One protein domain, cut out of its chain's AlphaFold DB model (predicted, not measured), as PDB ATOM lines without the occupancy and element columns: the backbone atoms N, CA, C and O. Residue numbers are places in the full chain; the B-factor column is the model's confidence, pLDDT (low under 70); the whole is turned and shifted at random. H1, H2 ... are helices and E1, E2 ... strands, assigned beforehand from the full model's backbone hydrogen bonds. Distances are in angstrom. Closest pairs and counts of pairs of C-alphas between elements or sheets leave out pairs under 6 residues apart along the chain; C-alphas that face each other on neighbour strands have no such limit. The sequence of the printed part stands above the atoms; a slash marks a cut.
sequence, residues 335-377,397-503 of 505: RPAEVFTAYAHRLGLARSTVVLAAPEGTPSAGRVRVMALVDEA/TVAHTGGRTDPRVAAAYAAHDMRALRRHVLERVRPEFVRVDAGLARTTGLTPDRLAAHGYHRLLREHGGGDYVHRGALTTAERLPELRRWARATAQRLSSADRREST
ATOM      1  N   ARG A 335     -52.196 -33.721  -7.585       57.16
ATOM      2  CA  ARG A 335     -52.733 -34.043  -6.258       57.16
ATOM      3  C   ARG A 335     -51.990 -35.154  -5.497       57.16
ATOM      4  O   ARG A 335     -51.872 -35.039  -4.278       57.16
ATOM      5  N   PRO A 336     -51.507 -36.244  -6.131       64.38
ATOM      6  CA  PRO A 336     -50.865 -37.324  -5.390       64.38
ATOM      7  C   PRO A 336     -49.568 -36.852  -4.731       64.38
ATOM      8  O   PRO A 336     -49.352 -37.127  -3.554       64.38
ATOM      9  N   ALA A 337     -48.726 -36.107  -5.452       67.62
ATOM     10  CA  ALA A 337     -47.417 -35.699  -4.951       67.62
ATOM     11  C   ALA A 337     -47.533 -34.792  -3.716       67.62
ATOM     12  O   ALA A 337     -46.832 -35.012  -2.732       67.62
ATOM     13  N   GLU A 338     -48.461 -33.834  -3.722       75.25
ATOM     14  CA  GLU A 338     -48.694 -32.943  -2.579       75.25
ATOM     15  C   GLU A 338     -49.186 -33.696  -1.339       75.25
ATOM     16  O   GLU A 338     -48.699 -33.469  -0.230       75.25
ATOM     17  N   VAL A 339     -50.115 -34.642  -1.521       80.75
ATOM     18  CA  VAL A 339     -50.639 -35.464  -0.421       80.75
ATOM     19  C   VAL A 339     -49.530 -36.320   0.195       80.75
ATOM     20  O   VAL A 339     -49.438 -36.399   1.421       80.75
ATOM     21  N   PHE A 340     -48.652 -36.913  -0.623       81.38
ATOM     22  CA  PHE A 340     -47.529 -37.708  -0.119       81.38
ATOM     23  C   PHE A 340     -46.448 -36.861   0.551       81.38
ATOM     24  O   PHE A 340     -45.953 -37.259   1.605       81.38
ATOM     25  N   THR A 341     -46.141 -35.673   0.026       80.19
ATOM     26  CA  THR A 341     -45.256 -34.711   0.702       80.19
ATOM     27  C   THR A 341     -45.816 -34.334   2.075       80.19
ATOM     28  O   THR A 341     -45.089 -34.309   3.068       80.19
ATOM     29  N   ALA A 342     -47.130 -34.127   2.171       84.12
ATOM     30  CA  ALA A 342     -47.778 -33.833   3.440       84.12
ATOM     31  C   ALA A 342     -47.785 -35.039   4.406       84.12
ATOM     32  O   ALA A 342     -47.610 -34.844   5.613       84.12
ATOM     33  N   TYR A 343     -47.907 -36.283   3.912       84.50
ATOM     34  CA  TYR A 343     -47.703 -37.479   4.743       84.50
ATOM     35  C   TYR A 343     -46.272 -37.561   5.283       84.50
ATOM     36  O   TYR A 343     -46.090 -37.787   6.480       84.50
ATOM     37  N   ALA A 344     -45.270 -37.360   4.423       85.25
ATOM     38  CA  ALA A 344     -43.862 -37.402   4.802       85.25
ATOM     39  C   ALA A 344     -43.544 -36.352   5.873       85.25
ATOM     40  O   ALA A 344     -42.981 -36.686   6.916       85.25
ATOM     41  N   HIS A 345     -44.018 -35.117   5.680       84.19
ATOM     42  CA  HIS A 345     -43.874 -34.039   6.657       84.19
ATOM     43  C   HIS A 345     -44.506 -34.393   8.009       84.19
ATOM     44  O   HIS A 345     -43.903 -34.181   9.058       84.19
ATOM     45  N   ARG A 346     -45.714 -34.976   8.010       85.81
ATOM     46  CA  ARG A 346     -46.417 -35.371   9.244       85.81
ATOM     47  C   ARG A 346     -45.699 -36.495   9.991       85.81
ATOM     48  O   ARG A 346     -45.733 -36.524  11.217       85.81
ATOM     49  N   LEU A 347     -45.075 -37.418   9.262       85.94
ATOM     50  CA  LEU A 347     -44.300 -38.508   9.850       85.94
ATOM     51  C   LEU A 347     -42.876 -38.095  10.245       85.94
ATOM     52  O   LEU A 347     -42.214 -38.863  10.940       85.94
ATOM     53  N   GLY A 348     -42.426 -36.895   9.865       87.81
ATOM     54  CA  GLY A 348     -41.055 -36.437  10.097       87.81
ATOM     55  C   GLY A 348     -40.032 -37.171   9.228       87.81
ATOM     56  O   GLY A 348     -38.882 -37.323   9.628       87.81
ATOM     57  N   LEU A 349     -40.447 -37.668   8.058       84.44
ATOM     58  CA  LEU A 349     -39.561 -38.358   7.126       84.44
ATOM     59  C   LEU A 349     -38.761 -37.319   6.337       84.44
ATOM     60  O   LEU A 349     -39.321 -36.600   5.513       84.44
ATOM     61  N   ALA A 350     -37.452 -37.252   6.589       72.69
ATOM     62  CA  ALA A 350     -36.535 -36.357   5.876       72.69
ATOM     63  C   ALA A 350     -36.328 -36.766   4.406       72.69
ATOM     64  O   ALA A 350     -36.003 -35.944   3.557       72.69
ATOM     65  N   ARG A 351     -36.522 -38.049   4.093       70.06
ATOM     66  CA  ARG A 351     -36.527 -38.593   2.733       70.06
ATOM     67  C   ARG A 351     -37.706 -39.539   2.631       70.06
ATOM     68  O   ARG A 351     -37.975 -40.281   3.571       70.06
ATOM     69  N   SER A 352     -38.431 -39.480   1.522       68.56
ATOM     70  CA  SER A 352     -39.479 -40.460   1.267       68.56
ATOM     71  C   SER A 352     -39.480 -40.871  -0.193       68.56
ATOM     72  O   SER A 352     -39.211 -40.101  -1.105       68.56
ATOM     73  N   THR A 353     -39.755 -42.131  -0.423       72.62
ATOM     74  CA  THR A 353     -39.897 -42.742  -1.726       72.62
ATOM     75  C   THR A 353     -41.357 -43.111  -1.884       72.62
ATOM     76  O   THR A 353     -41.994 -43.701  -1.007       72.62
ATOM     77  N   VAL A 354     -41.912 -42.687  -3.011       75.19
ATOM     78  CA  VAL A 354     -43.327 -42.818  -3.317       75.19
ATOM     79  C   VAL A 354     -43.446 -43.556  -4.630       75.19
ATOM     80  O   VAL A 354     -42.866 -43.163  -5.643       75.19
ATOM     81  N   VAL A 355     -44.230 -44.625  -4.634       73.25
ATOM     82  CA  VAL A 355     -44.643 -45.264  -5.882       73.25
ATOM     83  C   VAL A 355     -46.038 -44.778  -6.230       73.25
ATOM     84  O   VAL A 355     -46.985 -45.008  -5.479       73.25
ATOM     85  N   LEU A 356     -46.143 -44.092  -7.367       70.56
ATOM     86  CA  LEU A 356     -47.386 -43.564  -7.910       70.56
ATOM     87  C   LEU A 356     -47.793 -44.360  -9.149       70.56
ATOM     88  O   LEU A 356     -47.003 -44.562 -10.080       70.56
ATOM     89  N   ALA A 357     -49.058 -44.768  -9.180       61.38
ATOM     90  CA  ALA A 357     -49.715 -45.155 -10.416       61.38
ATOM     91  C   ALA A 357     -49.933 -43.905 -11.282       61.38
ATOM     92  O   ALA A 357     -50.437 -42.891 -10.791       61.38
ATOM     93  N   ALA A 358     -49.542 -43.953 -12.558       52.19
ATOM     94  CA  ALA A 358     -49.977 -42.932 -13.503       52.19
ATOM     95  C   ALA A 358     -51.502 -43.051 -13.682       52.19
ATOM     96  O   ALA A 358     -51.982 -44.167 -13.888       52.19
ATOM     97  N   PRO A 359     -52.259 -41.944 -13.617       47.22
ATOM     98  CA  PRO A 359     -53.707 -42.001 -13.744       47.22
ATOM     99  C   PRO A 359     -54.121 -42.582 -15.101       47.22
ATOM    100  O   PRO A 359     -53.489 -42.316 -16.136       47.22
ATOM    101  N   GLU A 360     -55.203 -43.364 -15.084       40.09
ATOM    102  CA  GLU A 360     -55.898 -43.814 -16.290       40.09
ATOM    103  C   GLU A 360     -56.258 -42.585 -17.149       40.09
ATOM    104  O   GLU A 360     -56.878 -41.642 -16.662       40.09
ATOM    105  N   GLY A 361     -55.820 -42.564 -18.414       35.03
ATOM    106  CA  GLY A 361     -56.112 -41.478 -19.365       35.03
ATOM    107  C   GLY A 361     -54.898 -40.708 -19.889       35.03
ATOM    108  O   GLY A 361     -55.005 -40.025 -20.905       35.03
ATOM    109  N   THR A 362     -53.711 -40.858 -19.292       36.88
ATOM    110  CA  THR A 362     -52.485 -40.427 -19.989       36.88
ATOM    111  C   THR A 362     -52.161 -41.440 -21.098       36.88
ATOM    112  O   THR A 362     -52.286 -42.642 -20.862       36.88
ATOM    113  N   PRO A 363     -51.705 -41.022 -22.297       33.25
ATOM    114  CA  PRO A 363     -51.329 -41.942 -23.387       33.25
ATOM    115  C   PRO A 363     -50.175 -42.898 -23.023       33.25
ATOM    116  O   PRO A 363     -49.781 -43.750 -23.812       33.25
ATOM    117  N   SER A 364     -49.644 -42.775 -21.807       38.28
ATOM    118  CA  SER A 364     -48.780 -43.716 -21.106       38.28
ATOM    119  C   SER A 364     -49.552 -44.612 -20.119       38.28
ATOM    120  O   SER A 364     -49.143 -44.747 -18.962       38.28
ATOM    121  N   ALA A 365     -50.664 -45.211 -20.549       31.42
ATOM    122  CA  ALA A 365     -51.403 -46.189 -19.753       31.42
ATOM    123  C   ALA A 365     -50.463 -47.346 -19.356       31.42
ATOM    124  O   ALA A 365     -49.927 -48.042 -20.215       31.42
ATOM    125  N   GLY A 366     -50.212 -47.498 -18.052       38.38
ATOM    126  CA  GLY A 366     -49.412 -48.595 -17.493       38.38
ATOM    127  C   GLY A 366     -48.054 -48.229 -16.886       38.38
ATOM    128  O   GLY A 366     -47.400 -49.093 -16.309       38.38
ATOM    129  N   ARG A 367     -47.590 -46.975 -16.932       41.59
ATOM    130  CA  ARG A 367     -46.293 -46.654 -16.304       41.59
ATOM    131  C   ARG A 367     -46.416 -46.504 -14.787       41.59
ATOM    132  O   ARG A 367     -46.999 -45.546 -14.289       41.59
ATOM    133  N   VAL A 368     -45.784 -47.421 -14.056       46.91
ATOM    134  CA  VAL A 368     -45.425 -47.221 -12.645       46.91
ATOM    135  C   VAL A 368     -44.366 -46.121 -12.586       46.91
ATOM    136  O   VAL A 368     -43.336 -46.215 -13.260       46.91
ATOM    137  N   ARG A 369     -44.594 -45.069 -11.796       56.72
ATOM    138  CA  ARG A 369     -43.551 -44.091 -11.474       56.72
ATOM    139  C   ARG A 369     -43.094 -44.325 -10.047       56.72
ATOM    140  O   ARG A 369     -43.877 -44.228  -9.109       56.72
ATOM    141  N   VAL A 370     -41.814 -44.634  -9.902       53.94
ATOM    142  CA  VAL A 370     -41.132 -44.563  -8.614       53.94
ATOM    143  C   VAL A 370     -40.558 -43.155  -8.539       53.94
ATOM    144  O   VAL A 370     -39.716 -42.802  -9.357       53.94
ATOM    145  N   MET A 371     -41.067 -42.335  -7.628       55.28
ATOM    146  CA  MET A 371     -40.546 -41.000  -7.361       55.28
ATOM    147  C   MET A 371     -39.805 -41.032  -6.031       55.28
ATOM    148  O   MET A 371     -40.368 -41.412  -5.007       55.28
ATOM    149  N   ALA A 372     -38.538 -40.633  -6.042       45.12
ATOM    150  CA  ALA A 372     -37.834 -40.296  -4.814       45.12
ATOM    151  C   ALA A 372     -38.113 -38.821  -4.499       45.12
ATOM    152  O   ALA A 372     -37.823 -37.957  -5.328       45.12
ATOM    153  N   LEU A 373     -38.692 -38.543  -3.330       43.66
ATOM    154  CA  LEU A 373     -38.709 -37.216  -2.720       43.66
ATOM    155  C   LEU A 373     -37.389 -37.081  -1.955       43.66
ATOM    156  O   LEU A 373     -37.217 -37.648  -0.871       43.66
ATOM    157  N   VAL A 374     -36.435 -36.384  -2.566       37.81
ATOM    158  CA  VAL A 374     -35.165 -36.025  -1.931       37.81
ATOM    159  C   VAL A 374     -35.288 -34.585  -1.442       37.81
ATOM    160  O   VAL A 374     -35.664 -33.707  -2.216       37.81
ATOM    161  N   ASP A 375     -35.007 -34.362  -0.158       36.69
ATOM    162  CA  ASP A 375     -34.803 -33.023   0.399       36.69
ATOM    163  C   ASP A 375     -33.383 -32.586   0.006       36.69
ATOM    164  O   ASP A 375     -32.407 -33.211   0.438       36.69
ATOM    165  N   GLU A 376     -33.250 -31.574  -0.856       38.06
ATOM    166  CA  GLU A 376     -31.958 -30.924  -1.112       38.06
ATOM    167  C   GLU A 376     -31.643 -29.967   0.042       38.06
ATOM    168  O   GLU A 376     -31.646 -28.745  -0.093       38.06
ATOM    169  N   ALA A 377     -31.378 -30.532   1.219       41.88
ATOM    170  CA  ALA A 377     -30.588 -29.836   2.219       41.88
ATOM    171  C   ALA A 377     -29.138 -29.900   1.728       41.88
ATOM    172  O   ALA A 377     -28.527 -30.967   1.742       41.88
ATOM    173  N   THR A 397     -37.779 -27.026  -1.157       30.25
ATOM    174  CA  THR A 397     -38.116 -27.211  -2.568       30.25
ATOM    175  C   THR A 397     -38.068 -28.703  -2.863       30.25
ATOM    176  O   THR A 397     -37.033 -29.342  -2.700       30.25
ATOM    177  N   VAL A 398     -39.200 -29.285  -3.258       32.25
ATOM    178  CA  VAL A 398     -39.267 -30.694  -3.660       32.25
ATOM    179  C   VAL A 398     -38.512 -30.846  -4.979       32.25
ATOM    180  O   VAL A 398     -39.000 -30.423  -6.027       32.25
ATOM    181  N   ALA A 399     -37.329 -31.461  -4.948       30.69
ATOM    182  CA  ALA A 399     -36.609 -31.819  -6.161       30.69
ATOM    183  C   ALA A 399     -37.361 -32.957  -6.870       30.69
ATOM    184  O   ALA A 399     -37.271 -34.136  -6.514       30.69
ATOM    185  N   HIS A 400     -38.154 -32.612  -7.884       41.44
ATOM    186  CA  HIS A 400     -38.709 -33.599  -8.798       41.44
ATOM    187  C   HIS A 400     -37.566 -34.227  -9.593       41.44
ATOM    188  O   HIS A 400     -37.009 -33.615 -10.500       41.44
ATOM    189  N   THR A 401     -37.252 -35.486  -9.293       38.47
ATOM    190  CA  THR A 401     -36.349 -36.337 -10.076       38.47
ATOM    191  C   THR A 401     -36.955 -36.669 -11.450       38.47
ATOM    192  O   THR A 401     -37.284 -37.810 -11.747       38.47
ATOM    193  N   GLY A 402     -37.176 -35.659 -12.300       41.28
ATOM    194  CA  GLY A 402     -37.384 -35.755 -13.751       41.28
ATOM    195  C   GLY A 402     -38.400 -36.777 -14.286       41.28
ATOM    196  O   GLY A 402     -38.314 -37.135 -15.459       41.28
ATOM    197  N   GLY A 403     -39.317 -37.306 -13.469       53.53
ATOM    198  CA  GLY A 403     -40.311 -38.303 -13.879       53.53
ATOM    199  C   GLY A 403     -39.743 -39.587 -14.503       53.53
ATOM    200  O   GLY A 403     -40.469 -40.262 -15.239       53.53
ATOM    201  N   ARG A 404     -38.471 -39.939 -14.258       59.47
ATOM    202  CA  ARG A 404     -37.868 -41.154 -14.825       59.47
ATOM    203  C   ARG A 404     -38.210 -42.363 -13.959       59.47
ATOM    204  O   ARG A 404     -37.773 -42.469 -12.822       59.47
ATOM    205  N   THR A 405     -39.002 -43.278 -14.516       74.12
ATOM    206  CA  THR A 405     -39.257 -44.595 -13.919       74.12
ATOM    207  C   THR A 405     -37.934 -45.332 -13.708       74.12
ATOM    208  O   THR A 405     -37.095 -45.344 -14.608       74.12
ATOM    209  N   ASP A 406     -37.771 -45.974 -12.547       80.56
ATOM    210  CA  ASP A 406     -36.654 -46.887 -12.278       80.56
ATOM    211  C   ASP A 406     -36.490 -47.871 -13.460       80.56
ATOM    212  O   ASP A 406     -37.464 -48.539 -13.835       80.56
ATOM    213  N   PRO A 407     -35.295 -47.977 -14.072       83.38
ATOM    214  CA  PRO A 407     -35.094 -48.762 -15.286       83.38
ATOM    215  C   PRO A 407     -35.443 -50.243 -15.102       83.38
ATOM    216  O   PRO A 407     -35.882 -50.884 -16.054       83.38
ATOM    217  N   ARG A 408     -35.322 -50.794 -13.888       85.44
ATOM    218  CA  ARG A 408     -35.709 -52.182 -13.594       85.44
ATOM    219  C   ARG A 408     -37.214 -52.347 -13.502       85.44
ATOM    220  O   ARG A 408     -37.735 -53.352 -13.976       85.44
ATOM    221  N   VAL A 409     -37.921 -51.361 -12.947       83.81
ATOM    222  CA  VAL A 409     -39.391 -51.344 -12.969       83.81
ATOM    223  C   VAL A 409     -39.889 -51.226 -14.405       83.81
ATOM    224  O   VAL A 409     -40.775 -51.979 -14.798       83.81
ATOM    225  N   ALA A 410     -39.290 -50.338 -15.205       82.69
ATOM    226  CA  ALA A 410     -39.632 -50.179 -16.615       82.69
ATOM    227  C   ALA A 410     -39.368 -51.462 -17.421       82.69
ATOM    228  O   ALA A 410     -40.242 -51.890 -18.172       82.69
ATOM    229  N   ALA A 411     -38.211 -52.104 -17.226       84.31
ATOM    230  CA  ALA A 411     -37.854 -53.350 -17.901       84.31
ATOM    231  C   ALA A 411     -38.777 -54.514 -17.506       84.31
ATOM    232  O   ALA A 411     -39.300 -55.200 -18.380       84.31
ATOM    233  N   ALA A 412     -39.039 -54.703 -16.207       84.94
ATOM    234  CA  ALA A 412     -39.952 -55.741 -15.728       84.94
ATOM    235  C   ALA A 412     -41.386 -55.513 -16.226       84.94
ATOM    236  O   ALA A 412     -42.078 -56.465 -16.582       84.94
ATOM    237  N   TYR A 413     -41.825 -54.251 -16.298       84.44
ATOM    238  CA  TYR A 413     -43.135 -53.919 -16.846       84.44
ATOM    239  C   TYR A 413     -43.222 -54.217 -18.348       84.44
ATOM    240  O   TYR A 413     -44.172 -54.862 -18.784       84.44
ATOM    241  N   ALA A 414     -42.216 -53.799 -19.125       81.75
ATOM    242  CA  ALA A 414     -42.147 -54.022 -20.570       81.75
ATOM    243  C   ALA A 414     -42.073 -55.511 -20.943       81.75
ATOM    244  O   ALA A 414     -42.672 -55.925 -21.929       81.75
ATOM    245  N   ALA A 415     -41.392 -56.325 -20.133       91.25
ATOM    246  CA  ALA A 415     -41.320 -57.776 -20.306       91.25
ATOM    247  C   ALA A 415     -42.573 -58.523 -19.806       91.25
ATOM    248  O   ALA A 415     -42.598 -59.751 -19.819       91.25
ATOM    249  N   HIS A 416     -43.588 -57.809 -19.305       88.94
ATOM    250  CA  HIS A 416     -44.740 -58.372 -18.594       88.94
ATOM    251  C   HIS A 416     -44.377 -59.264 -17.385       88.94
ATOM    252  O   HIS A 416     -45.220 -60.008 -16.875       88.94
ATOM    253  N   ASP A 417     -43.162 -59.141 -16.838       95.56
ATOM    254  CA  ASP A 417     -42.725 -59.861 -15.641       95.56
ATOM    255  C   ASP A 417     -43.165 -59.119 -14.372       95.56
ATOM    256  O   ASP A 417     -42.400 -58.463 -13.653       95.56
ATOM    257  N   MET A 418     -44.456 -59.245 -14.064       94.25
ATOM    258  CA  MET A 418     -45.030 -58.629 -12.869       94.25
ATOM    259  C   MET A 418     -44.458 -59.224 -11.575       94.25
ATOM    260  O   MET A 418     -44.557 -58.601 -10.518       94.25
ATOM    261  N   ARG A 419     -43.854 -60.422 -11.614       96.38
ATOM    262  CA  ARG A 419     -43.199 -61.014 -10.440       96.38
ATOM    263  C   ARG A 419     -41.895 -60.284 -10.141       96.38
ATOM    264  O   ARG A 419     -41.702 -59.903  -8.986       96.38
ATOM    265  N   ALA A 420     -41.056 -60.047 -11.148       93.19
ATOM    266  CA  ALA A 420     -39.843 -59.247 -11.009       93.19
ATOM    267  C   ALA A 420     -40.161 -57.808 -10.587       93.19
ATOM    268  O   ALA A 420     -39.512 -57.290  -9.677       93.19
ATOM    269  N   LEU A 421     -41.207 -57.201 -11.161       93.19
ATOM    270  CA  LEU A 421     -41.661 -55.865 -10.764       93.19
ATOM    271  C   LEU A 421     -42.029 -55.817  -9.280       93.19
ATOM    272  O   LEU A 421     -41.521 -54.972  -8.547       93.19
ATOM    273  N   ARG A 422     -42.888 -56.735  -8.817       95.06
ATOM    274  CA  ARG A 422     -43.314 -56.785  -7.410       95.06
ATOM    275  C   ARG A 422     -42.143 -57.026  -6.469       95.06
ATOM    276  O   ARG A 422     -42.058 -56.339  -5.462       95.06
ATOM    277  N   ARG A 423     -41.243 -57.954  -6.808       95.69
ATOM    278  CA  ARG A 423     -40.031 -58.227  -6.023       95.69
ATOM    279  C   ARG A 423     -39.183 -56.965  -5.891       95.69
ATOM    280  O   ARG A 423     -38.814 -56.574  -4.792       95.69
ATOM    281  N   HIS A 424     -38.918 -56.282  -7.004       93.31
ATOM    282  CA  HIS A 424     -38.125 -55.053  -6.988       93.31
ATOM    283  C   HIS A 424     -38.800 -53.954  -6.162       93.31
ATOM    284  O   HIS A 424     -38.159 -53.374  -5.294       93.31
ATOM    285  N   VAL A 425     -40.097 -53.705  -6.359       93.00
ATOM    286  CA  VAL A 425     -40.818 -52.654  -5.626       93.00
ATOM    287  C   VAL A 425     -40.945 -52.978  -4.132       93.00
ATOM    288  O   VAL A 425     -40.623 -52.131  -3.304       93.00
ATOM    289  N   LEU A 426     -41.390 -54.184  -3.772       95.19
ATOM    290  CA  LEU A 426     -41.753 -54.535  -2.393       95.19
ATOM    291  C   LEU A 426     -40.589 -55.037  -1.537       95.19
ATOM    292  O   LEU A 426     -40.669 -54.927  -0.317       95.19
ATOM    293  N   GLU A 427     -39.539 -55.596  -2.142       95.25
ATOM    294  CA  GLU A 427     -38.400 -56.162  -1.404       95.25
ATOM    295  C   GLU A 427     -37.138 -55.307  -1.540       95.25
ATOM    296  O   GLU A 427     -36.381 -55.196  -0.578       95.25
ATOM    297  N   ARG A 428     -36.910 -54.677  -2.703       93.56
ATOM    298  CA  ARG A 428     -35.679 -53.911  -2.960       93.56
ATOM    299  C   ARG A 428     -35.835 -52.411  -2.742       93.56
ATOM    300  O   ARG A 428     -35.025 -51.833  -2.032       93.56
ATOM    301  N   VAL A 429     -36.840 -51.788  -3.360       92.44
ATOM    302  CA  VAL A 429     -37.103 -50.346  -3.206       92.44
ATOM    303  C   VAL A 429     -37.738 -50.073  -1.847       92.44
ATOM    304  O   VAL A 429     -37.323 -49.143  -1.170       92.44
ATOM    305  N   ARG A 430     -38.713 -50.902  -1.443       94.56
ATOM    306  CA  ARG A 430     -39.447 -50.801  -0.167       94.56
ATOM    307  C   ARG A 430     -39.900 -49.369   0.139       94.56
ATOM    308  O   ARG A 430     -39.574 -48.848   1.205       94.56
ATOM    309  N   PRO A 431     -40.648 -48.730  -0.777       92.25
ATOM    310  CA  PRO A 431     -41.013 -47.333  -0.618       92.25
ATOM    311  C   PRO A 431     -41.776 -47.080   0.681       92.25
ATOM    312  O   PRO A 431     -42.583 -47.924   1.082       92.25
ATOM    313  N   GLU A 432     -41.573 -45.930   1.328       93.50
ATOM    314  CA  GLU A 432     -42.325 -45.580   2.538       93.50
ATOM    315  C   GLU A 432     -43.814 -45.437   2.234       93.50
ATOM    316  O   GLU A 432     -44.640 -45.841   3.054       93.50
ATOM    317  N   PHE A 433     -44.160 -44.933   1.047       93.00
ATOM    318  CA  PHE A 433     -45.542 -44.792   0.610       93.00
ATOM    319  C   PHE A 433     -45.807 -45.426  -0.754       93.00
ATOM    320  O   PHE A 433     -45.007 -45.350  -1.686       93.00
ATOM    321  N   VAL A 434     -46.989 -46.022  -0.890       92.81
ATOM    322  CA  VAL A 434     -47.436 -46.677  -2.122       92.81
ATOM    323  C   VAL A 434     -48.867 -46.249  -2.421       92.81
ATOM    324  O   VAL A 434     -49.756 -46.476  -1.602       92.81
ATOM    325  N   ARG A 435     -49.102 -45.668  -3.602       91.69
ATOM    326  CA  ARG A 435     -50.444 -45.450  -4.152       91.69
ATOM    327  C   ARG A 435     -50.710 -46.452  -5.252       91.69
ATOM    328  O   ARG A 435     -49.961 -46.533  -6.224       91.69
ATOM    329  N   VAL A 436     -51.807 -47.182  -5.121       90.62
ATOM    330  CA  VAL A 436     -52.224 -48.162  -6.123       90.62
ATOM    331  C   VAL A 436     -53.694 -47.940  -6.422       90.62
ATOM    332  O   VAL A 436     -54.516 -48.025  -5.516       90.62
ATOM    333  N   ASP A 437     -54.035 -47.668  -7.680       88.94
ATOM    334  CA  ASP A 437     -55.421 -47.721  -8.153       88.94
ATOM    335  C   ASP A 437     -55.835 -49.163  -8.504       88.94
ATOM    336  O   ASP A 437     -55.016 -50.085  -8.536       88.94
ATOM    337  N   ALA A 438     -57.123 -49.386  -8.771       86.12
ATOM    338  CA  ALA A 438     -57.620 -50.727  -9.074       86.12
ATOM    339  C   ALA A 438     -57.051 -51.333 -10.361       86.12
ATOM    340  O   ALA A 438     -56.868 -52.551 -10.426       86.12
ATOM    341  N   GLY A 439     -56.795 -50.522 -11.390       83.38
ATOM    342  CA  GLY A 439     -56.206 -50.982 -12.644       83.38
ATOM    343  C   GLY A 439     -54.790 -51.494 -12.417       83.38
ATOM    344  O   GLY A 439     -54.455 -52.620 -12.803       83.38
ATOM    345  N   LEU A 440     -53.983 -50.714 -11.702       83.75
ATOM    346  CA  LEU A 440     -52.622 -51.072 -11.352       83.75
ATOM    347  C   LEU A 440     -52.578 -52.271 -10.403       83.75
ATOM    348  O   LEU A 440     -51.773 -53.176 -10.637       83.75
ATOM    349  N   ALA A 441     -53.448 -52.334  -9.388       89.44
ATOM    350  CA  ALA A 441     -53.543 -53.480  -8.481       89.44
ATOM    351  C   ALA A 441     -53.786 -54.782  -9.252       89.44
ATOM    352  O   ALA A 441     -53.094 -55.773  -9.016       89.44
ATOM    353  N   ARG A 442     -54.733 -54.769 -10.202       88.62
ATOM    354  CA  ARG A 442     -55.045 -55.927 -11.053       88.62
ATOM    355  C   ARG A 442     -53.882 -56.293 -11.969       88.62
ATOM    356  O   ARG A 442     -53.521 -57.461 -12.046       88.62
ATOM    357  N   THR A 443     -53.280 -55.304 -12.626       86.56
ATOM    358  CA  THR A 443     -52.258 -55.534 -13.660       86.56
ATOM    359  C   THR A 443     -50.936 -55.991 -13.050       86.56
ATOM    360  O   THR A 443     -50.345 -56.976 -13.475       86.56
ATOM    361  N   THR A 444     -50.475 -55.297 -12.010       90.12
ATOM    362  CA  THR A 444     -49.179 -55.570 -11.370       90.12
ATOM    363  C   THR A 444     -49.272 -56.605 -10.265       90.12
ATOM    364  O   THR A 444     -48.249 -57.106  -9.804       90.12
ATOM    365  N   GLY A 445     -50.478 -56.937  -9.805       94.12
ATOM    366  CA  GLY A 445     -50.692 -57.769  -8.630       94.12
ATOM    367  C   GLY A 445     -50.276 -57.095  -7.319       94.12
ATOM    368  O   GLY A 445     -50.070 -57.805  -6.337       94.12
ATOM    369  N   LEU A 446     -50.111 -55.772  -7.262       93.94
ATOM    370  CA  LEU A 446     -49.932 -55.029  -6.006       93.94
ATOM    371  C   LEU A 446     -51.270 -54.942  -5.246       93.94
ATOM    372  O   LEU A 446     -51.828 -53.868  -5.046       93.94
ATOM    373  N   THR A 447     -51.828 -56.098  -4.880       95.00
ATOM    374  CA  THR A 447     -53.114 -56.196  -4.181       95.00
ATOM    375  C   THR A 447     -52.987 -55.737  -2.725       95.00
ATOM    376  O   THR A 447     -51.894 -55.823  -2.155       95.00
ATOM    377  N   PRO A 448     -54.090 -55.300  -2.086       94.88
ATOM    378  CA  PRO A 448     -54.081 -54.918  -0.675       94.88
ATOM    379  C   PRO A 448     -53.492 -56.003   0.239       94.88
ATOM    380  O   PRO A 448     -52.680 -55.687   1.104       94.88
ATOM    381  N   ASP A 449     -53.835 -57.271   0.001       96.12
ATOM    382  CA  ASP A 449     -53.348 -58.403   0.804       96.12
ATOM    383  C   ASP A 449     -51.846 -58.624   0.619       96.12
ATOM    384  O   ASP A 449     -51.120 -58.880   1.579       96.12
ATOM    385  N   ARG A 450     -51.345 -58.462  -0.612       96.25
ATOM    386  CA  ARG A 450     -49.912 -58.588  -0.894       96.25
ATOM    387  C   ARG A 450     -49.119 -57.437  -0.285       96.25
ATOM    388  O   ARG A 450     -48.044 -57.679   0.257       96.25
ATOM    389  N   LEU A 451     -49.639 -56.213  -0.351       96.69
ATOM    390  CA  LEU A 451     -49.053 -55.055   0.322       96.69
ATOM    391  C   LEU A 451     -49.018 -55.282   1.842       96.69
ATOM    392  O   LEU A 451     -47.962 -55.123   2.455       96.69
ATOM    393  N   ALA A 452     -50.117 -55.751   2.436       96.88
ATOM    394  CA  ALA A 452     -50.179 -56.084   3.859       96.88
ATOM    395  C   ALA A 452     -49.147 -57.155   4.257       96.88
ATOM    396  O   ALA A 452     -48.443 -56.977   5.251       96.88
ATOM    397  N   ALA A 453     -48.977 -58.203   3.444       97.62
ATOM    398  CA  ALA A 453     -47.966 -59.241   3.661       97.62
ATOM    399  C   ALA A 453     -46.519 -58.702   3.650       97.62
ATOM    400  O   ALA A 453     -45.645 -59.281   4.288       97.62
ATOM    401  N   HIS A 454     -46.268 -57.572   2.979       97.50
ATOM    402  CA  HIS A 454     -44.965 -56.891   2.957       97.50
ATOM    403  C   HIS A 454     -44.866 -55.755   3.988       97.50
ATOM    404  O   HIS A 454     -43.959 -54.927   3.928       97.50
ATOM    405  N   GLY A 455     -45.787 -55.706   4.954       97.12
ATOM    406  CA  GLY A 455     -45.765 -54.730   6.040       97.12
ATOM    407  C   GLY A 455     -46.314 -53.358   5.661       97.12
ATOM    408  O   GLY A 455     -46.006 -52.389   6.347       97.12
ATOM    409  N   TYR A 456     -47.110 -53.240   4.598       97.12
ATOM    410  CA  TYR A 456     -47.796 -51.993   4.270       97.12
ATOM    411  C   TYR A 456     -49.163 -51.903   4.948       97.12
ATOM    412  O   TYR A 456     -50.005 -52.793   4.840       97.12
ATOM    413  N   HIS A 457     -49.427 -50.774   5.594       97.00
ATOM    414  CA  HIS A 457     -50.705 -50.457   6.209       97.00
ATOM    415  C   HIS A 457     -51.491 -49.481   5.340       97.00
ATOM    416  O   HIS A 457     -51.003 -48.420   4.960       97.00
ATOM    417  N   ARG A 458     -52.754 -49.811   5.063       96.56
ATOM    418  CA  ARG A 458     -53.654 -48.928   4.313       96.56
ATOM    419  C   ARG A 458     -53.962 -47.656   5.109       96.56
ATOM    420  O   ARG A 458     -54.421 -47.755   6.253       96.56
ATOM    421  N   LEU A 459     -53.759 -46.496   4.489       95.19
ATOM    422  CA  LEU A 459     -54.115 -45.166   4.986       95.19
ATOM    423  C   LEU A 459     -55.503 -44.743   4.509       95.19
ATOM    424  O   LEU A 459     -56.358 -44.392   5.323       95.19
ATOM    425  N   LEU A 460     -55.733 -44.834   3.199       93.81
ATOM    426  CA  LEU A 460     -56.972 -44.433   2.543       93.81
ATOM    427  C   LEU A 460     -57.435 -45.548   1.606       93.81
ATOM    428  O   LEU A 460     -56.621 -46.182   0.939       93.81
ATOM    429  N   ARG A 461     -58.742 -45.824   1.586       92.44
ATOM    430  CA  ARG A 461     -59.345 -46.788   0.660       92.44
ATOM    431  C   ARG A 461     -59.957 -46.019  -0.501       92.44
ATOM    432  O   ARG A 461     -60.822 -45.180  -0.279       92.44
ATOM    433  N   GLU A 462     -59.547 -46.360  -1.712       85.69
ATOM    434  CA  GLU A 462     -60.167 -45.890  -2.952       85.69
ATOM    435  C   GLU A 462     -60.692 -47.103  -3.729       85.69
ATOM    436  O   GLU A 462     -60.352 -48.239  -3.406       85.69
ATOM    437  N   HIS A 463     -61.588 -46.901  -4.692       82.62
ATOM    438  CA  HIS A 463     -62.322 -47.964  -5.388       82.62
ATOM    439  C   HIS A 463     -61.379 -49.038  -5.960       82.62
ATOM    440  O   HIS A 463     -60.822 -48.846  -7.028       82.62
ATOM    441  N   GLY A 464     -61.186 -50.152  -5.239       79.81
ATOM    442  CA  GLY A 464     -60.257 -51.238  -5.592       79.81
ATOM    443  C   GLY A 464     -58.760 -50.927  -5.411       79.81
ATOM    444  O   GLY A 464     -57.928 -51.753  -5.779       79.81
ATOM    445  N   GLY A 465     -58.423 -49.781  -4.819       89.56
ATOM    446  CA  GLY A 465     -57.068 -49.293  -4.583       89.56
ATOM    447  C   GLY A 465     -56.908 -48.598  -3.225       89.56
ATOM    448  O   GLY A 465     -57.682 -48.820  -2.286       89.56
ATOM    449  N   GLY A 466     -55.889 -47.754  -3.098       93.38
ATOM    450  CA  GLY A 466     -55.675 -46.926  -1.918       93.38
ATOM    451  C   GLY A 466     -54.259 -46.388  -1.772       93.38
ATOM    452  O   GLY A 466     -53.360 -46.705  -2.555       93.38
ATOM    453  N   ASP A 467     -54.088 -45.616  -0.705       94.31
ATOM    454  CA  ASP A 467     -52.792 -45.139  -0.234       94.31
ATOM    455  C   ASP A 467     -52.324 -46.039   0.912       94.31
ATOM    456  O   ASP A 467     -53.098 -46.375   1.817       94.31
ATOM    457  N   TYR A 468     -51.057 -46.428   0.882       95.50
ATOM    458  CA  TYR A 468     -50.440 -47.340   1.836       95.50
ATOM    459  C   TYR A 468     -49.145 -46.741   2.376       95.50
ATOM    460  O   TYR A 468     -48.423 -46.061   1.651       95.50
ATOM    461  N   VAL A 469     -48.840 -47.033   3.641       95.50
ATOM    462  CA  VAL A 469     -47.582 -46.673   4.304       95.50
ATOM    463  C   VAL A 469     -46.866 -47.933   4.772       95.50
ATOM    464  O   VAL A 469     -47.496 -48.825   5.339       95.50
ATOM    465  N   HIS A 470     -45.564 -48.040   4.540       96.00
ATOM    466  CA  HIS A 470     -44.768 -49.147   5.056       96.00
ATOM    467  C   HIS A 470     -44.623 -49.026   6.581       96.00
ATOM    468  O   HIS A 470     -44.381 -47.942   7.106       96.00
ATOM    469  N   ARG A 471     -44.707 -50.142   7.313       95.62
ATOM    470  CA  ARG A 471     -44.586 -50.179   8.783       95.62
ATOM    471  C   ARG A 471     -43.303 -49.536   9.308       95.62
ATOM    472  O   ARG A 471     -43.320 -48.960  10.382       95.62
ATOM    473  N   GLY A 472     -42.215 -49.593   8.537       94.06
ATOM    474  CA  GLY A 472     -40.937 -48.975   8.906       94.06
ATOM    475  C   GLY A 472     -40.974 -47.444   8.951       94.06
ATOM    476  O   GLY A 472     -40.154 -46.848   9.635       94.06
ATOM    477  N   ALA A 473     -41.938 -46.811   8.276       92.50
ATOM    478  CA  ALA A 473     -42.154 -45.366   8.350       92.50
ATOM    479  C   ALA A 473     -42.994 -44.950   9.575       92.50
ATOM    480  O   ALA A 473     -43.125 -43.762   9.869       92.50
ATOM    481  N   LEU A 474     -43.584 -45.912  10.293       93.50
ATOM    482  CA  LEU A 474     -44.363 -45.674  11.503       93.50
ATOM    483  C   LEU A 474     -43.469 -45.926  12.718       93.50
ATOM    484  O   LEU A 474     -43.316 -47.059  13.162       93.50
ATOM    485  N   THR A 475     -42.886 -44.860  13.268       87.69
ATOM    486  CA  THR A 475     -42.021 -44.950  14.456       87.69
ATOM    487  C   THR A 475     -42.751 -45.484  15.692       87.69
ATOM    488  O   THR A 475     -42.130 -46.108  16.546       87.69
ATOM    489  N   THR A 476     -44.072 -45.287  15.780       90.00
ATOM    490  CA  THR A 476     -44.928 -45.846  16.832       90.00
ATOM    491  C   THR A 476     -46.237 -46.383  16.251       90.00
ATOM    492  O   THR A 476     -46.839 -45.776  15.359       90.00
ATOM    493  N   ALA A 477     -46.712 -47.521  16.770       82.88
ATOM    494  CA  ALA A 477     -47.959 -48.151  16.314       82.88
ATOM    495  C   ALA A 477     -49.189 -47.240  16.512       82.88
ATOM    496  O   ALA A 477     -50.124 -47.252  15.707       82.88
ATOM    497  N   GLU A 478     -49.151 -46.388  17.538       85.12
ATOM    498  CA  GLU A 478     -50.211 -45.434  17.887       85.12
ATOM    499  C   GLU A 478     -50.419 -44.327  16.842       85.12
ATOM    500  O   GLU A 478     -51.490 -43.721  16.782       85.12
ATOM    501  N   ARG A 479     -49.447 -44.090  15.950       90.88
ATOM    502  CA  ARG A 479     -49.565 -43.066  14.898       90.88
ATOM    503  C   ARG A 479     -50.487 -43.470  13.751       90.88
ATOM    504  O   ARG A 479     -51.006 -42.596  13.056       90.88
ATOM    505  N   LEU A 480     -50.738 -44.763  13.530       94.62
ATOM    506  CA  LEU A 480     -51.524 -45.210  12.371       94.62
ATOM    507  C   LEU A 480     -52.993 -44.730  12.405       94.62
ATOM    508  O   LEU A 480     -53.473 -44.229  11.381       94.62
ATOM    509  N   PRO A 481     -53.737 -44.827  13.527       95.25
ATOM    510  CA  PRO A 481     -55.083 -44.261  13.625       95.25
ATOM    511  C   PRO A 481     -55.127 -42.740  13.432       95.25
ATOM    512  O   PRO A 481     -56.055 -42.228  12.798       95.25
ATOM    513  N   GLU A 482     -54.134 -42.008  13.947       93.50
ATOM    514  CA  GLU A 482     -54.023 -40.559  13.753       93.50
ATOM    515  C   GLU A 482     -53.794 -40.219  12.278       93.50
ATOM    516  O   GLU A 482     -54.562 -39.445  11.698       93.50
ATOM    517  N   LEU A 483     -52.825 -40.874  11.636       93.44
ATOM    518  CA  LEU A 483     -52.513 -40.668  10.227       93.44
ATOM    519  C   LEU A 483     -53.709 -41.006   9.325       93.44
ATOM    520  O   LEU A 483     -54.004 -40.263   8.394       93.44
ATOM    521  N   ARG A 484     -54.473 -42.062   9.634       95.81
ATOM    522  CA  ARG A 484     -55.724 -42.406   8.926       95.81
ATOM    523  C   ARG A 484     -56.828 -41.366   9.101       95.81
ATOM    524  O   ARG A 484     -57.617 -41.151   8.178       95.81
ATOM    525  N   ARG A 485     -56.967 -40.765  10.288       94.62
ATOM    526  CA  ARG A 485     -57.931 -39.671  10.516       94.62
ATOM    527  C   ARG A 485     -57.531 -38.441   9.711       94.62
ATOM    528  O   ARG A 485     -58.361 -37.894   8.989       94.62
ATOM    529  N   TRP A 486     -56.253 -38.076   9.768       93.44
ATOM    530  CA  TRP A 486     -55.709 -36.951   9.020       93.44
ATOM    531  C   TRP A 486     -55.839 -37.147   7.502       93.44
ATOM    532  O   TRP A 486     -56.365 -36.272   6.819       93.44
ATOM    533  N   ALA A 487     -55.457 -38.318   6.982       90.88
ATOM    534  CA  ALA A 487     -55.541 -38.652   5.560       90.88
ATOM    535  C   ALA A 487     -56.970 -38.509   5.019       90.88
ATOM    536  O   ALA A 487     -57.173 -37.901   3.971       90.88
ATOM    537  N   ARG A 488     -57.970 -39.003   5.766       92.62
ATOM    538  CA  ARG A 488     -59.391 -38.854   5.410       92.62
ATOM    539  C   ARG A 488     -59.829 -37.391   5.384       92.62
ATOM    540  O   ARG A 488     -60.460 -36.979   4.416       92.62
ATOM    541  N   ALA A 489     -59.469 -36.608   6.401       91.25
ATOM    542  CA  ALA A 489     -59.816 -35.188   6.462       91.25
ATOM    543  C   ALA A 489     -59.170 -34.388   5.316       91.25
ATOM    544  O   ALA A 489     -59.815 -33.542   4.699       91.25
ATOM    545  N   THR A 490     -57.910 -34.676   4.986       87.19
ATOM    546  CA  THR A 490     -57.197 -34.028   3.878       87.19
ATOM    547  C   THR A 490     -57.776 -34.426   2.522       87.19
ATOM    548  O   THR A 490     -58.067 -33.541   1.720       87.19
ATOM    549  N   ALA A 491     -58.048 -35.713   2.286       84.62
ATOM    550  CA  ALA A 491     -58.709 -36.167   1.063       84.62
ATOM    551  C   ALA A 491     -60.093 -35.518   0.884       84.62
ATOM    552  O   ALA A 491     -60.429 -35.065  -0.210       84.62
ATOM    553  N   GLN A 492     -60.873 -35.389   1.965       85.19
ATOM    554  CA  GLN A 492     -62.160 -34.687   1.949       85.19
ATOM    555  C   GLN A 492     -62.004 -33.204   1.596       85.19
ATOM    556  O   GLN A 492     -62.680 -32.740   0.676       85.19
ATOM    557  N   ARG A 493     -61.089 -32.477   2.257       84.50
ATOM    558  CA  ARG A 493     -60.816 -31.057   1.967       84.50
ATOM    559  C   ARG A 493     -60.426 -30.847   0.516       84.50
ATOM    560  O   ARG A 493     -61.043 -30.028  -0.161       84.50
ATOM    561  N   LEU A 494     -59.478 -31.636   0.022       78.62
ATOM    562  CA  LEU A 494     -59.068 -31.546  -1.368       78.62
ATOM    563  C   LEU A 494     -60.258 -31.841  -2.285       78.62
ATOM    564  O   LEU A 494     -60.523 -31.038  -3.173       78.62
ATOM    565  N   SER A 495     -61.021 -32.917  -2.053       75.94
ATOM    566  CA  SER A 495     -62.192 -33.259  -2.883       75.94
ATOM    567  C   SER A 495     -63.273 -32.171  -2.895       75.94
ATOM    568  O   SER A 495     -64.069 -32.087  -3.829       75.94
ATOM    569  N   SER A 496     -63.333 -31.356  -1.839       76.94
ATOM    570  CA  SER A 496     -64.263 -30.233  -1.729       76.94
ATOM    571  C   SER A 496     -63.749 -28.974  -2.432       76.94
ATOM    572  O   SER A 496     -64.543 -28.290  -3.070       76.94
ATOM    573  N   ALA A 497     -62.440 -28.701  -2.378       73.62
ATOM    574  CA  ALA A 497     -61.806 -27.609  -3.117       73.62
ATOM    575  C   ALA A 497     -61.923 -27.833  -4.630       73.62
ATOM    576  O   ALA A 497     -62.390 -26.970  -5.359       73.62
ATOM    577  N   ASP A 498     -61.646 -29.057  -5.059       62.88
ATOM    578  CA  ASP A 498     -61.719 -29.489  -6.454       62.88
ATOM    579  C   ASP A 498     -63.162 -29.490  -6.975       62.88
ATOM    580  O   ASP A 498     -63.418 -29.121  -8.112       62.88
ATOM    581  N   ARG A 499     -64.151 -29.773  -6.111       62.09
ATOM    582  CA  ARG A 499     -65.566 -29.559  -6.454       62.09
ATOM    583  C   ARG A 499     -65.908 -28.086  -6.665       62.09
ATOM    584  O   ARG A 499     -66.665 -27.784  -7.580       62.09
ATOM    585  N   ARG A 500     -65.354 -27.177  -5.856       61.19
ATOM    586  CA  ARG A 500     -65.555 -25.728  -6.033       61.19
ATOM    587  C   ARG A 500     -64.903 -25.235  -7.323       61.19
ATOM    588  O   ARG A 500     -65.522 -24.458  -8.041       61.19
ATOM    589  N   GLU A 501     -63.722 -25.744  -7.644       52.47
ATOM    590  CA  GLU A 501     -62.961 -25.376  -8.841       52.47
ATOM    591  C   GLU A 501     -63.510 -26.032 -10.123       52.47
ATOM    592  O   GLU A 501     -63.515 -25.416 -11.183       52.47
ATOM    593  N   SER A 502     -64.124 -27.218 -10.020       46.56
ATOM    594  CA  SER A 502     -64.865 -27.873 -11.114       46.56
ATOM    595  C   SER A 502     -66.191 -27.188 -11.481       46.56
ATOM    596  O   SER A 502     -66.866 -27.613 -12.416       46.56
ATOM    597  N   THR A 503     -66.556 -26.106 -10.781       43.19
ATOM    598  CA  THR A 503     -67.629 -25.180 -11.196       43.19
ATOM    599  C   THR A 503     -67.154 -24.159 -12.242       43.19
ATOM    600  O   THR A 503     -67.899 -23.247 -12.595       43.19
TER     601      THR A 503
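AT A GLANCE: This is residues 335 to 377 and 397 to 503 of the 505 residues of an uncharacterized protein of Streptomyces sp. Z26 (UniProt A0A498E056). A twisted sheet of six strands runs through the middle, with H1 and the long helix H6 on one face and the short helix H5 on the opposite face. The helical hairpin of H2 and H3 only grazes the sheet, H4 stands at the sheet's level beside the strands, and the last residues, 495 to 503, of which 495 to 501 belong to H6, stick out. The 150 printed residues include six named helices and six named strands, in the order H1 E1 E2 E3 H2 H3 E4 H4 H5 E5 E6 H6. The sheet runs E3 E2 E1 E4 E6 E5 and is mixed, and the class is mixed, helices and strands. The whole is compact, with a radius of gyration of the C-alphas of 15.2 A, and rounded, spanning 41 by 40 by 35 A.

HOW THE PARTS SIT: The sheet holds, strand beside strand, E3 (398 to 400), E2 (368 to 375), E1 (351 to 357), E4 (433 to 436), E6 (465 to 470) and E5 (456 to 462), with E3 and E5 as edge strands. E1 and E4 are parallel at 3 degrees, with N 435 and O 355 at 2.9 A. E1 and E2 form an antiparallel hairpin at 159 degrees, with N 354 and O 371 at 2.8 A. E4 and E6 are antiparallel at 163 degrees, with N 468 and O 434 at 2.8 A. E5 and E6 form another antiparallel hairpin at 155 degrees, with N 457 and O 469 at 2.8 A; these N and O pairs are within hydrogen-bond range. E3 and E2 meet only at a point. H1 (335 to 347) is on the sheet; its closest C-alphas to E1 are those of Ala 344 and Ser 352, 6.4 A apart. H6 (479 to 501) is on the same face, over E5 at a height over the sheet of 8.5 A, and runs along the strands at 27 degrees to E5 on the local plane. H6 and E5 come closest at the C-alphas of Leu 459 and Arg 484, 5.1 A apart. H1 and H6 only just touch, with 3 pairs of C-alphas within 8 A, the closest those of Tyr 343 and Leu 483 at 8.0 A; they run opposite ways at a shallow tilt of 30 degrees. H5 (448 to 453) is on the opposite face, 8.7 A over the sheet, and lies only just over E6 and E5, with 3 of its C-alphas on each. H2 (407 to 414) and H3 (418 to 429) touch, with the C-alphas of Ala 412 and Leu 421 5.3 A apart, at a shallow tilt of 20 degrees, opposite ways. H4 (438 to 444) touches H3, about perpendicular at 83 degrees, with the C-alphas of Met 418 and Thr 444 5.4 A apart. In H1, H2, H4, H5 and H6 every O i to N i+4 pair is within hydrogen-bond range; in H3, 7 of 8 are.

IN THESE COORDINATES: H1 begins at C-alpha 335, (-52.733, -34.043, -6.258), and is 18.7 A long. E1 is 19.7 A and E2 22.0 A long. H3 measures 15.0 A, and E5 and E6 15.6 A each. H6, the longest helix at 32.5 A, ends at C-alpha 501, (-62.961, -25.376, -8.841).

THE WHOLE: The two C-alphas farthest apart are those of Ala 420 and Thr 503, 44.0 A. Residues 378 to 396 are cut out, and C-alphas 377 and 397 are 9.3 A apart across the cut. Of the links that are printed whole, none is long. The mean pLDDT of the printed part is 77.8; residues 335 to 337, 352, 357 to 377, 397 to 404 and 498 to 503 are under 70.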